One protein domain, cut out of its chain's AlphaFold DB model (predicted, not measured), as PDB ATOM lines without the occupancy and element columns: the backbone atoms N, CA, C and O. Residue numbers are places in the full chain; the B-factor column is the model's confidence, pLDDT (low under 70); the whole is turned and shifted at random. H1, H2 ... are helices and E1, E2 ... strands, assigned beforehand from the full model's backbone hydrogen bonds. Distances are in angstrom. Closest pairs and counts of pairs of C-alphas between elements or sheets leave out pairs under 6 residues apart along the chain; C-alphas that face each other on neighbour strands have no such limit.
ATOM      1  N   ARG A 254     -38.757  85.200  30.520       87.62
ATOM      2  CA  ARG A 254     -38.436  86.055  29.363       87.62
ATOM      3  C   ARG A 254     -39.120  87.412  29.456       87.62
ATOM      4  O   ARG A 254     -38.460  88.423  29.288       87.62
ATOM      5  N   TYR A 255     -40.408  87.467  29.802       89.25
ATOM      6  CA  TYR A 255     -41.117  88.749  29.904       89.25
ATOM      7  C   TYR A 255     -40.528  89.702  30.966       89.25
ATOM      8  O   TYR A 255     -40.467  90.912  30.747       89.25
ATOM      9  N   LEU A 256     -40.088  89.169  32.110       89.56
ATOM     10  CA  LEU A 256     -39.445  89.948  33.176       89.56
ATOM     11  C   LEU A 256     -38.015  90.389  32.814       89.56
ATOM     12  O   LEU A 256     -37.523  91.366  33.372       89.56
ATOM     13  N   GLU A 257     -37.359  89.683  31.893       86.88
ATOM     14  CA  GLU A 257     -36.032  90.002  31.355       86.88
ATOM     15  C   GLU A 257     -36.117  91.018  30.197       86.88
ATOM     16  O   GLU A 257     -35.480  92.065  30.263       86.88
ATOM     17  N   ASP A 258     -36.993  90.786  29.212       87.19
ATOM     18  CA  ASP A 258     -37.216  91.633  28.025       87.19
ATOM     19  C   ASP A 258     -37.739  93.047  28.353       87.19
ATOM     20  O   ASP A 258     -37.510  93.991  27.593       87.19
ATOM     21  N   VAL A 259     -38.519  93.190  29.432       87.12
ATOM     22  CA  VAL A 259     -39.285  94.416  29.752       87.12
ATOM     23  C   VAL A 259     -38.869  95.031  31.100       87.12
ATOM     24  O   VAL A 259     -39.413  96.058  31.498       87.12
ATOM     25  N   GLU A 260     -37.936  94.402  31.826       83.00
ATOM     26  CA  GLU A 260     -37.563  94.730  33.219       83.00
ATOM     27  C   GLU A 260     -38.773  94.931  34.164       83.00
ATOM     28  O   GLU A 260     -38.742  95.719  35.115       83.00
ATOM     29  N   ALA A 261     -39.883  94.240  33.889       83.12
ATOM     30  CA  ALA A 261     -41.173  94.546  34.495       83.12
ATOM     31  C   ALA A 261     -41.218  94.213  35.998       83.12
ATOM     32  O   ALA A 261     -40.915  93.099  36.424       83.12
ATOM     33  N   THR A 262     -41.679  95.157  36.819       87.19
ATOM     34  CA  THR A 262     -41.836  94.951  38.264       87.19
ATOM     35  C   THR A 262     -43.120  94.181  38.583       87.19
ATOM     36  O   THR A 262     -44.238  94.659  38.382       87.19
ATOM     37  N   GLY A 263     -42.978  92.963  39.110       88.06
ATOM     38  CA  GLY A 263     -44.112  92.180  39.602       88.06
ATOM     39  C   GLY A 263     -44.588  92.672  40.971       88.06
ATOM     40  O   GLY A 263     -43.781  92.837  41.883       88.06
ATOM     41  N   ALA A 264     -45.900  92.859  41.146       90.75
ATOM     42  CA  ALA A 264     -46.472  93.210  42.448       90.75
ATOM     43  C   ALA A 264     -46.121  92.141  43.513       90.75
ATOM     44  O   ALA A 264     -46.261  90.945  43.230       90.75
ATOM     45  N   PRO A 265     -45.680  92.530  44.725       88.75
ATOM     46  CA  PRO A 265     -45.227  91.580  45.736       88.75
ATOM     47  C   PRO A 265     -46.374  90.687  46.222       88.75
ATOM     48  O   PRO A 265     -47.530  91.108  46.310       88.75
ATOM     49  N   VAL A 266     -46.056  89.433  46.559       89.44
ATOM     50  CA  VAL A 266     -47.051  88.402  46.927       89.44
ATOM     51  C   VAL A 266     -47.842  88.796  48.176       89.44
ATOM     52  O   VAL A 266     -49.010  88.438  48.331       89.44
ATOM     53  N   ASP A 267     -47.231  89.595  49.046       88.88
ATOM     54  CA  ASP A 267     -47.854  90.111  50.252       88.88
ATOM     55  C   ASP A 267     -49.086  91.001  49.956       88.88
ATOM     56  O   ASP A 267     -50.019  91.019  50.756       88.88
ATOM     57  N   CYS A 268     -49.178  91.664  48.801       91.00
ATOM     58  CA  CYS A 268     -50.371  92.425  48.416       91.00
ATOM     59  C   CYS A 268     -51.616  91.527  48.263       91.00
ATOM     60  O   CYS A 268     -52.754  91.993  48.348       91.00
ATOM     61  N   PHE A 269     -51.420  90.216  48.107       90.50
ATOM     62  CA  PHE A 269     -52.460  89.235  47.835       90.50
ATOM     63  C   PHE A 269     -52.673  88.305  49.040       90.50
ATOM     64  O   PHE A 269     -52.456  87.102  48.957       90.50
ATOM     65  N   LYS A 270     -53.178  88.828  50.172       89.38
ATOM     66  CA  LYS A 270     -53.398  88.077  51.443       89.38
ATOM     67  C   LYS A 270     -54.311  86.820  51.361       89.38
ATOM     68  O   LYS A 270     -54.602  86.217  52.397       89.38
ATOM     69  N   HIS A 271     -54.786  86.457  50.165       87.38
ATOM     70  CA  HIS A 271     -55.592  85.276  49.836       87.38
ATOM     71  C   HIS A 271     -54.839  84.190  49.037       87.38
ATOM     72  O   HIS A 271     -55.346  83.073  48.947       87.38
ATOM     73  N   VAL A 272     -53.677  84.487  48.436       83.75
ATOM     74  CA  VAL A 272     -52.853  83.473  47.750       83.75
ATOM     75  C   VAL A 272     -51.965  82.743  48.766       83.75
ATOM     76  O   VAL A 272     -51.725  83.280  49.857       83.75
ATOM     77  N   PRO A 273     -51.461  81.531  48.452       77.06
ATOM     78  CA  PRO A 273     -50.467  80.867  49.287       77.06
ATOM     79  C   PRO A 273     -49.315  81.816  49.627       77.06
ATOM     80  O   PRO A 273     -48.836  82.549  48.767       77.06
ATOM     81  N   MET A 274     -48.882  81.806  50.887       73.94
ATOM     82  CA  MET A 274     -47.750  82.600  51.392       73.94
ATOM     83  C   MET A 274     -47.927  84.130  51.411       73.94
ATOM     84  O   MET A 274     -47.078  84.816  51.968       73.94
ATOM     85  N   GLY A 275     -49.058  84.696  50.965       81.75
ATOM     86  CA  GLY A 275     -49.323  86.147  51.041       81.75
ATOM     87  C   GLY A 275     -49.342  86.743  52.465       81.75
ATOM     88  O   GLY A 275     -49.424  87.958  52.634       81.75
ATOM     89  N   ARG A 276     -49.265  85.906  53.510       77.81
ATOM     90  CA  ARG A 276     -49.109  86.304  54.924       77.81
ATOM     91  C   ARG A 276     -47.715  86.039  55.510       77.81
ATOM     92  O   ARG A 276     -47.446  86.521  56.600       77.81
ATOM     93  N   SER A 277     -46.863  85.301  54.802       77.19
ATOM     94  CA  SER A 277     -45.533  84.834  55.228       77.19
ATOM     95  C   SER A 277     -44.486  85.118  54.140       77.19
ATOM     96  O   SER A 277     -43.631  84.290  53.843       77.19
ATOM     97  N   TRP A 278     -44.634  86.261  53.463       85.50
ATOM     98  CA  TRP A 278     -43.718  86.724  52.416       85.50
ATOM     99  C   TRP A 278     -42.614  87.643  52.964       85.50
ATOM    100  O   TRP A 278     -41.641  87.903  52.272       85.50
ATOM    101  N   GLY A 279     -42.753  88.133  54.203       81.62
ATOM    102  CA  GLY A 279     -41.795  89.066  54.815       81.62
ATOM    103  C   GLY A 279     -40.394  88.480  55.022       81.62
ATOM    104  O   GLY A 279     -39.436  89.237  55.098       81.62
ATOM    105  N   ASP A 280     -40.281  87.151  55.046       82.12
ATOM    106  CA  ASP A 280     -39.016  86.423  55.185       82.12
ATOM    107  C   ASP A 280     -38.268  86.255  53.842       82.12
ATOM    108  O   ASP A 280     -37.192  85.659  53.805       82.12
ATOM    109  N   ILE A 281     -38.826  86.763  52.730       86.00
ATOM    110  CA  ILE A 281     -38.150  86.848  51.429       86.00
ATOM    111  C   ILE A 281     -37.890  88.303  51.032       86.00
ATOM    112  O   ILE A 281     -38.795  89.130  50.919       86.00
ATOM    113  N   SER A 282     -36.624  88.569  50.723       88.06
ATOM    114  CA  SER A 282     -36.134  89.792  50.099       88.06
ATOM    115  C   SER A 282     -35.049  89.458  49.075       88.06
ATOM    116  O   SER A 282     -34.594  88.318  48.953       88.06
ATOM    117  N   GLU A 283     -34.584  90.475  48.361       89.88
ATOM    118  CA  GLU A 283     -33.304  90.414  47.656       89.88
ATOM    119  C   GLU A 283     -32.166  90.172  48.671       89.88
ATOM    120  O   GLU A 283     -32.297  90.485  49.859       89.88
ATOM    121  N   GLY A 284     -31.088  89.519  48.237       85.50
ATOM    122  CA  GLY A 284     -29.992  89.055  49.096       85.50
ATOM    123  C   GLY A 284     -30.252  87.742  49.852       85.50
ATOM    124  O   GLY A 284     -29.289  87.078  50.240       85.50
ATOM    125  N   VAL A 285     -31.510  87.307  50.020       86.69
ATOM    126  CA  VAL A 285     -31.825  86.013  50.660       86.69
ATOM    127  C   VAL A 285     -31.243  84.857  49.844       86.69
ATOM    128  O   VAL A 285     -31.297  84.845  48.611       86.69
ATOM    129  N   ARG A 286     -30.674  83.871  50.547       86.38
ATOM    130  CA  ARG A 286     -30.135  82.644  49.955       86.38
ATOM    131  C   ARG A 286     -31.214  81.562  49.926       86.38
ATOM    132  O   ARG A 286     -31.825  81.287  50.953       86.38
ATOM    133  N   VAL A 287     -31.422  80.948  48.765       84.75
ATOM    134  CA  VAL A 287     -32.420  79.887  48.547       84.75
ATOM    135  C   VAL A 287     -31.787  78.667  47.892       84.75
ATOM    136  O   VAL A 287     -30.820  78.786  47.135       84.75
ATOM    137  N   GLU A 288     -32.353  77.494  48.158       84.56
ATOM    138  CA  GLU A 288     -32.021  76.281  47.415       84.56
ATOM    139  C   GLU A 288     -32.603  76.369  46.002       84.56
ATOM    140  O   GLU A 288     -33.711  76.856  45.789       84.56
ATOM    141  N   VAL A 289     -31.869  75.889  45.008       82.69
ATOM    142  CA  VAL A 289     -32.294  75.845  43.608       82.69
ATOM    143  C   VAL A 289     -32.050  74.442  43.088       82.69
ATOM    144  O   VAL A 289     -31.021  73.838  43.387       82.69
ATOM    145  N   THR A 290     -32.988  73.908  42.311       78.88
ATOM    146  CA  THR A 290     -32.799  72.581  41.703       78.88
ATOM    147  C   THR A 290     -31.614  72.621  40.730       78.88
ATOM    148  O   THR A 290     -31.490  73.545  39.921       78.88
ATOM    149  N   ASN A 291     -30.726  71.631  40.804       76.81
ATOM    150  CA  ASN A 291     -29.616  71.498  39.872       76.81
ATOM    151  C   ASN A 291     -30.093  70.822  38.578       76.81
ATOM    152  O   ASN A 291     -30.284  69.611  38.535       76.81
ATOM    153  N   THR A 292     -30.279  71.609  37.520       70.75
ATOM    154  CA  THR A 292     -30.610  71.099  36.178       70.75
ATOM    155  C   THR A 292     -29.375  70.698  35.370       70.75
ATOM    156  O   THR A 292     -29.520  70.117  34.302       70.75
ATOM    157  N   ASP A 293     -28.172  71.036  35.847       68.25
ATOM    158  CA  ASP A 293     -26.906  70.770  35.154       68.25
ATOM    159  C   ASP A 293     -26.225  69.475  35.651       68.25
ATOM    160  O   ASP A 293     -25.251  69.015  35.058       68.25
ATOM    161  N   SER A 294     -26.743  68.841  36.711       65.31
ATOM    162  CA  SER A 294     -26.339  67.491  37.116       65.31
ATOM    163  C   SER A 294     -27.083  66.431  36.306       65.31
ATOM    164  O   SER A 294     -28.252  66.166  36.576       65.31
ATOM    165  N   GLY A 295     -26.382  65.749  35.396       73.12
ATOM    166  CA  GLY A 295     -26.858  64.538  34.702       73.12
ATOM    167  C   GLY A 295     -26.955  63.296  35.603       73.12
ATOM    168  O   GLY A 295     -26.577  62.203  35.192       73.12
ATOM    169  N   LEU A 296     -27.396  63.470  36.850       75.31
ATOM    170  CA  LEU A 296     -27.592  62.416  37.841       75.31
ATOM    171  C   LEU A 296     -29.092  62.090  37.941       75.31
ATOM    172  O   LEU A 296     -29.904  63.011  37.915       75.31
ATOM    173  N   PRO A 297     -29.487  60.821  38.155       74.44
ATOM    174  CA  PRO A 297     -30.896  60.426  38.281       74.44
ATOM    175  C   PRO A 297     -31.542  60.839  39.622       74.44
ATOM    176  O   PRO A 297     -32.640  60.396  39.947       74.44
ATOM    177  N   MET A 298     -30.858  61.654  40.430       77.62
ATOM    178  CA  MET A 298     -31.324  62.148  41.725       77.62
ATOM    179  C   MET A 298     -31.416  63.675  41.708       77.62
ATOM    180  O   MET A 298     -30.574  64.351  41.116       77.62
ATOM    181  N   LYS A 299     -32.419  64.231  42.392       75.75
ATOM    182  CA  LYS A 299     -32.642  65.679  42.440       75.75
ATOM    183  C   LYS A 299     -31.631  66.362  43.373       75.75
ATOM    184  O   LYS A 299     -31.860  66.469  44.575       75.75
ATOM    185  N   VAL A 300     -30.516  66.816  42.805       78.00
ATOM    186  CA  VAL A 300     -29.489  67.618  43.494       78.00
ATOM    187  C   VAL A 300     -29.927  69.089  43.570       78.00
ATOM    188  O   VAL A 300     -30.703  69.560  42.736       78.00
ATOM    189  N   TYR A 301     -29.415  69.831  44.555       81.06
ATOM    190  CA  TYR A 301     -29.672  71.262  44.745       81.06
ATOM    191  C   TYR A 301     -28.365  72.062  44.876       81.06
ATOM    192  O   TYR A 301     -27.309  71.506  45.174       81.06
ATOM    193  N   TRP A 302     -28.440  73.372  44.650       77.94
ATOM    194  CA  TRP A 302     -27.362  74.349  44.849       77.94
ATOM    195  C   TRP A 302     -27.926  75.634  45.466       77.94
ATOM    196  O   TRP A 302     -29.125  75.885  45.374       77.94
ATOM    197  N   ILE A 303     -27.087  76.460  46.099       81.19
ATOM    198  CA  ILE A 303     -27.546  77.691  46.764       81.19
ATOM    199  C   ILE A 303     -27.376  78.903  45.843       81.19
ATOM    200  O   ILE A 303     -26.261  79.204  45.413       81.19
ATOM    201  N   ALA A 304     -28.461  79.642  45.602       83.44
ATOM    202  CA  ALA A 304     -28.438  80.934  44.915       83.44
ATOM    203  C   ALA A 304     -28.710  82.089  45.881       83.44
ATOM    204  O   ALA A 304     -29.482  81.938  46.825       83.44
ATOM    205  N   GLY A 305     -28.144  83.262  45.598       83.81
ATOM    206  CA  GLY A 305     -28.644  84.527  46.146       83.81
ATOM    207  C   GLY A 305     -29.736  85.103  45.242       83.81
ATOM    208  O   GLY A 305     -29.571  85.104  44.019       83.81
ATOM    209  N   ILE A 306     -30.839  85.587  45.821       88.69
ATOM    210  CA  ILE A 306     -31.886  86.326  45.098       88.69
ATOM    211  C   ILE A 306     -31.361  87.721  44.724       88.69
ATOM    212  O   ILE A 306     -30.874  88.444  45.591       88.69
ATOM    213  N   ILE A 307     -31.483  88.104  43.447       88.81
ATOM    214  CA  ILE A 307     -31.068  89.423  42.923       88.81
ATOM    215  C   ILE A 307     -32.268  90.353  42.717       88.81
ATOM    216  O   ILE A 307     -32.191  91.520  43.069       88.81
ATOM    217  N   LYS A 308     -33.357  89.839  42.127       89.94
ATOM    218  CA  LYS A 308     -34.598  90.579  41.838       89.94
ATOM    219  C   LYS A 308     -35.817  89.712  42.159       89.94
ATOM    220  O   LYS A 308     -35.778  88.494  41.948       89.94
ATOM    221  N   LEU A 309     -36.911  90.334  42.599       90.75
ATOM    222  CA  LEU A 309     -38.202  89.681  42.861       90.75
ATOM    223  C   LEU A 309     -39.333  90.260  41.997       90.75
ATOM    224  O   LEU A 309     -39.430  91.467  41.797       90.75
ATOM    225  N   ALA A 310     -40.230  89.392  41.527       90.94
ATOM    226  CA  ALA A 310     -41.418  89.760  40.762       90.94
ATOM    227  C   ALA A 310     -42.587  88.825  41.124       90.94
ATOM    228  O   ALA A 310     -42.832  87.800  40.483       90.94
ATOM    229  N   GLY A 311     -43.303  89.155  42.202       89.44
ATOM    230  CA  GLY A 311     -44.283  88.244  42.797       89.44
ATOM    231  C   GLY A 311     -43.620  86.927  43.225       89.44
ATOM    232  O   GLY A 311     -42.657  86.945  43.983       89.44
ATOM    233  N   LEU A 312     -44.117  85.790  42.725       87.88
ATOM    234  CA  LEU A 312     -43.525  84.463  42.973       87.88
ATOM    235  C   LEU A 312     -42.291  84.152  42.102       87.88
ATOM    236  O   LEU A 312     -41.711  83.078  42.258       87.88
ATOM    237  N   MET A 313     -41.898  85.028  41.175       89.50
ATOM    238  CA  MET A 313     -40.697  84.839  40.356       89.50
ATOM    239  C   MET A 313     -39.484  85.487  41.032       89.50
ATOM    240  O   MET A 313     -39.573  86.608  41.529       89.50
ATOM    241  N   ALA A 314     -38.341  84.801  41.011       88.62
ATOM    242  CA  ALA A 314     -37.074  85.298  41.540       88.62
ATOM    243  C   ALA A 314     -35.938  85.136  40.524       88.62
ATOM    244  O   ALA A 314     -35.684  84.036  40.021       88.62
ATOM    245  N   GLN A 315     -35.197  86.210  40.266       88.62
ATOM    246  CA  GLN A 315     -33.920  86.165  39.556       88.62
ATOM    247  C   GLN A 315     -32.814  85.851  40.572       88.62
ATOM    248  O   GLN A 315     -32.894  86.286  41.721       88.62
ATOM    249  N   GLY A 316     -31.809  85.054  40.203       84.44
ATOM    250  CA  GLY A 316     -30.809  84.592  41.173       84.44
ATOM    251  C   GLY A 316     -29.469  84.216  40.555       84.44
ATOM    252  O   GLY A 316     -29.430  83.734  39.425       84.44
ATOM    253  N   HIS A 317     -28.397  84.426  41.316       79.38
ATOM    254  CA  HIS A 317     -26.997  84.216  40.923       79.38
ATOM    255  C   HIS A 317     -26.374  83.053  41.712       79.38
ATOM    256  O   HIS A 317     -26.675  82.870  42.897       79.38
ATOM    257  N   ARG A 318     -25.494  82.284  41.055       71.38
ATOM    258  CA  ARG A 318     -24.681  81.235  41.684       71.38
ATOM    259  C   ARG A 318     -23.338  81.821  42.109       71.38
ATOM    260  O   ARG A 318     -22.596  82.290  41.259       71.38
ATOM    261  N   SER A 319     -22.999  81.692  43.389       63.88
ATOM    262  CA  SER A 319     -21.802  82.314  43.975       63.88
ATOM    263  C   SER A 319     -20.452  81.770  43.486       63.88
ATOM    264  O   SER A 319     -19.429  82.369  43.799       63.88
ATOM    265  N   ASP A 320     -20.435  80.642  42.770       56.59
ATOM    266  CA  ASP A 320     -19.216  79.845  42.561       56.59
ATOM    267  C   ASP A 320     -18.615  79.992  41.149       56.59
ATOM    268  O   ASP A 320     -17.568  79.412  40.868       56.59
ATOM    269  N   THR A 321     -19.287  80.698  40.229       53.00
ATOM    270  CA  THR A 321     -18.883  80.778  38.812       53.00
ATOM    271  C   THR A 321     -19.241  82.123  38.182       53.00
ATOM    272  O   THR A 321     -20.421  82.449  38.037       53.00
ATOM    273  N   GLU A 322     -18.227  82.854  37.709       50.38
ATOM    274  CA  GLU A 322     -18.369  84.169  37.058       50.38
ATOM    275  C   GLU A 322     -19.223  84.122  35.776       50.38
ATOM    276  O   GLU A 322     -19.959  85.063  35.483       50.38
ATOM    277  N   ALA A 323     -19.252  82.977  35.079       51.47
ATOM    278  CA  ALA A 323     -20.236  82.652  34.038       51.47
ATOM    279  C   ALA A 323     -21.641  82.388  34.634       51.47
ATOM    280  O   ALA A 323     -22.254  81.333  34.447       51.47
ATOM    281  N   SER A 324     -22.139  83.349  35.409       56.28
ATOM    282  CA  SER A 324     -23.363  83.256  36.193       56.28
ATOM    283  C   SER A 324     -24.599  83.169  35.300       56.28
ATOM    284  O   SER A 324     -25.026  84.143  34.686       56.28
ATOM    285  N   ARG A 325     -25.233  81.993  35.276       63.47
ATOM    286  CA  ARG A 325     -26.532  81.764  34.621       63.47
ATOM    287  C   ARG A 325     -27.665  82.416  35.427       63.47
ATOM    288  O   ARG A 325     -28.422  81.724  36.106       63.47
ATOM    289  N   VAL A 326     -27.773  83.745  35.351       72.69
ATOM    290  CA  VAL A 326     -28.761  84.579  36.065       72.69
ATOM    291  C   VAL A 326     -30.171  84.399  35.481       72.69
ATOM    292  O   VAL A 326     -30.743  85.275  34.843       72.69
ATOM    293  N   LYS A 327     -30.752  83.216  35.690       82.19
ATOM    294  CA  LYS A 327     -32.086  82.857  35.192       82.19
ATOM    295  C   LYS A 327     -33.185  83.278  36.164       82.19
ATOM    296  O   LYS A 327     -33.014  83.199  37.387       82.19
ATOM    297  N   TRP A 328     -34.354  83.622  35.634       85.56
ATOM    298  CA  TRP A 328     -35.602  83.624  36.398       85.56
ATOM    299  C   TRP A 328     -36.041  82.195  36.760       85.56
ATOM    300  O   TRP A 328     -35.612  81.209  36.162       85.56
ATOM    301  N   GLY A 329     -36.879  82.074  37.785       85.88
ATOM    302  CA  GLY A 329     -37.490  80.818  38.218       85.88
ATOM    303  C   GLY A 329     -38.533  81.082  39.298       85.88
ATOM    304  O   GLY A 329     -38.559  82.171  39.876       85.88
ATOM    305  N   ARG A 330     -39.402  80.107  39.554       86.56
ATOM    306  CA  ARG A 330     -40.515  80.239  40.496       86.56
ATOM    307  C   ARG A 330     -40.084  79.848  41.906       86.56
ATOM    308  O   ARG A 330     -39.425  78.830  42.080       86.56
ATOM    309  N   LEU A 331     -40.483  80.623  42.907       84.88
ATOM    310  CA  LEU A 331     -40.335  80.271  44.316       84.88
ATOM    311  C   LEU A 331     -41.453  79.322  44.766       84.88
ATOM    312  O   LEU A 331     -42.638  79.545  44.502       84.88
ATOM    313  N   GLU A 332     -41.046  78.272  45.467       79.31
ATOM    314  CA  GLU A 332     -41.859  77.189  46.008       79.31
ATOM    315  C   GLU A 332     -41.440  76.941  47.468       79.31
ATOM    316  O   GLU A 332     -40.261  77.041  47.816       79.31
ATOM    317  N   LEU A 333     -42.397  76.623  48.341       68.88
ATOM    318  CA  LEU A 333     -42.107  76.227  49.721       68.88
ATOM    319  C   LEU A 333     -41.977  74.706  49.796       68.88
ATOM    320  O   LEU A 333     -42.913  73.989  49.437       68.88
ATOM    321  N   ILE A 334     -40.857  74.231  50.334       66.62
ATOM    322  CA  ILE A 334     -40.683  72.843  50.767       66.62
ATOM    323  C   ILE A 334     -40.718  72.757  52.299       66.62
ATOM    324  O   ILE A 334     -40.696  73.767  53.004       66.62
ATOM    325  N   HIS A 335     -40.774  71.539  52.836       50.12
ATOM    326  CA  HIS A 335     -40.723  71.310  54.278       50.12
ATOM    327  C   HIS A 335     -39.377  71.785  54.852       50.12
ATOM    328  O   HIS A 335     -38.374  71.089  54.734       50.12
ATOM    329  N   GLY A 336     -39.375  72.968  55.472       59.44
ATOM    330  CA  GLY A 336     -38.208  73.566  56.130       59.44
ATOM    331  C   GLY A 336     -37.538  74.729  55.387       59.44
ATOM    332  O   GLY A 336     -36.649  75.344  55.964       59.44
ATOM    333  N   GLY A 337     -37.952  75.083  54.162       62.94
ATOM    334  CA  GLY A 337     -37.272  76.154  53.427       62.94
ATOM    335  C   GLY A 337     -37.872  76.546  52.078       62.94
ATOM    336  O   GLY A 337     -38.843  75.963  51.594       62.94
ATOM    337  N   TRP A 338     -37.264  77.566  51.474       65.75
ATOM    338  CA  TRP A 338     -37.614  78.086  50.156       65.75
ATOM    339  C   TRP A 338     -36.747  77.451  49.069       65.75
ATOM    340  O   TRP A 338     -35.520  77.573  49.095       65.75
ATOM    341  N   VAL A 339     -37.399  76.842  48.078       70.00
ATOM    342  CA  VAL A 339     -36.769  76.340  46.855       70.00
ATOM    343  C   VAL A 339     -37.165  77.215  45.674       70.00
ATOM    344  O   VAL A 339     -38.324  77.584  45.501       70.00
ATOM    345  N   LYS A 340     -36.205  77.505  44.803       74.38
ATOM    346  CA  LYS A 340     -36.445  78.037  43.469       74.38
ATOM    347  C   LYS A 340     -36.476  76.889  42.457       74.38
ATOM    348  O   LYS A 340     -35.490  76.180  42.241       74.38
ATOM    349  N   SER A 341     -37.619  76.746  41.806       68.38
ATOM    350  CA  SER A 341     -37.834  75.882  40.655       68.38
ATOM    351  C   SER A 341     -37.439  76.630  39.379       68.38
ATOM    352  O   SER A 341     -38.037  77.644  39.004       68.38
ATOM    353  N   THR A 342     -36.382  76.166  38.718       60.72
ATOM    354  CA  THR A 342     -36.038  76.573  37.354       60.72
ATOM    355  C   THR A 342     -36.982  75.858  36.396       60.72
ATOM    356  O   THR A 342     -36.902  74.642  36.248       60.72
TER     357      THR A 342
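AT A GLANCE: This is residues 254 to 342 of the 349 residues of the protein "MBT domain-containing protein 1-like" of Notothenia coriiceps (black rockcod) (UniProt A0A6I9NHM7). A small closed barrel of five strands forms the body, with short helix H1 outside it and a long loop, residues 259 to 285, leading to E1. The 89 printed residues run H1, then E1 to E5 in a meander, each strand the antiparallel neighbour of the one before; E5 and E1 close the mixed ring in parallel. It is mostly strand, with under half of the residues in named elements, and compact, with radius of gyration of the C-alphas 13.4 A and spans 39 by 33 by 20 A.

IN THESE COORDINATES: E2, residues 301 to 310, measures 22.3 A and bends by 80 degrees at residue 307. E1 is residues 286 to 290, E3 313 to 318, E4 328 to 334, and E5 337 to 341, ending at C-alpha (-37.834, 75.882, 40.655). H1, residues 254 to 258, begins at C-alpha (-38.436, 86.055, 29.363).

HOW THE PARTS SIT: Within hydrogen-bond range are N 289 and O 302 in hairpin E1 and E2, 2.8 A, and N 340 and O 288 between parallel E5 and E1, 2.8 A. H1, its O i to N i+4 pair within range, is on the barrel at height 9.7 A over the sheet.

THE WHOLE: The printed part has no cut. The link H1 to E1 is long. Mean pLDDT of the printed part is 79.2, with 17 residues under 70, among them 319 to 325.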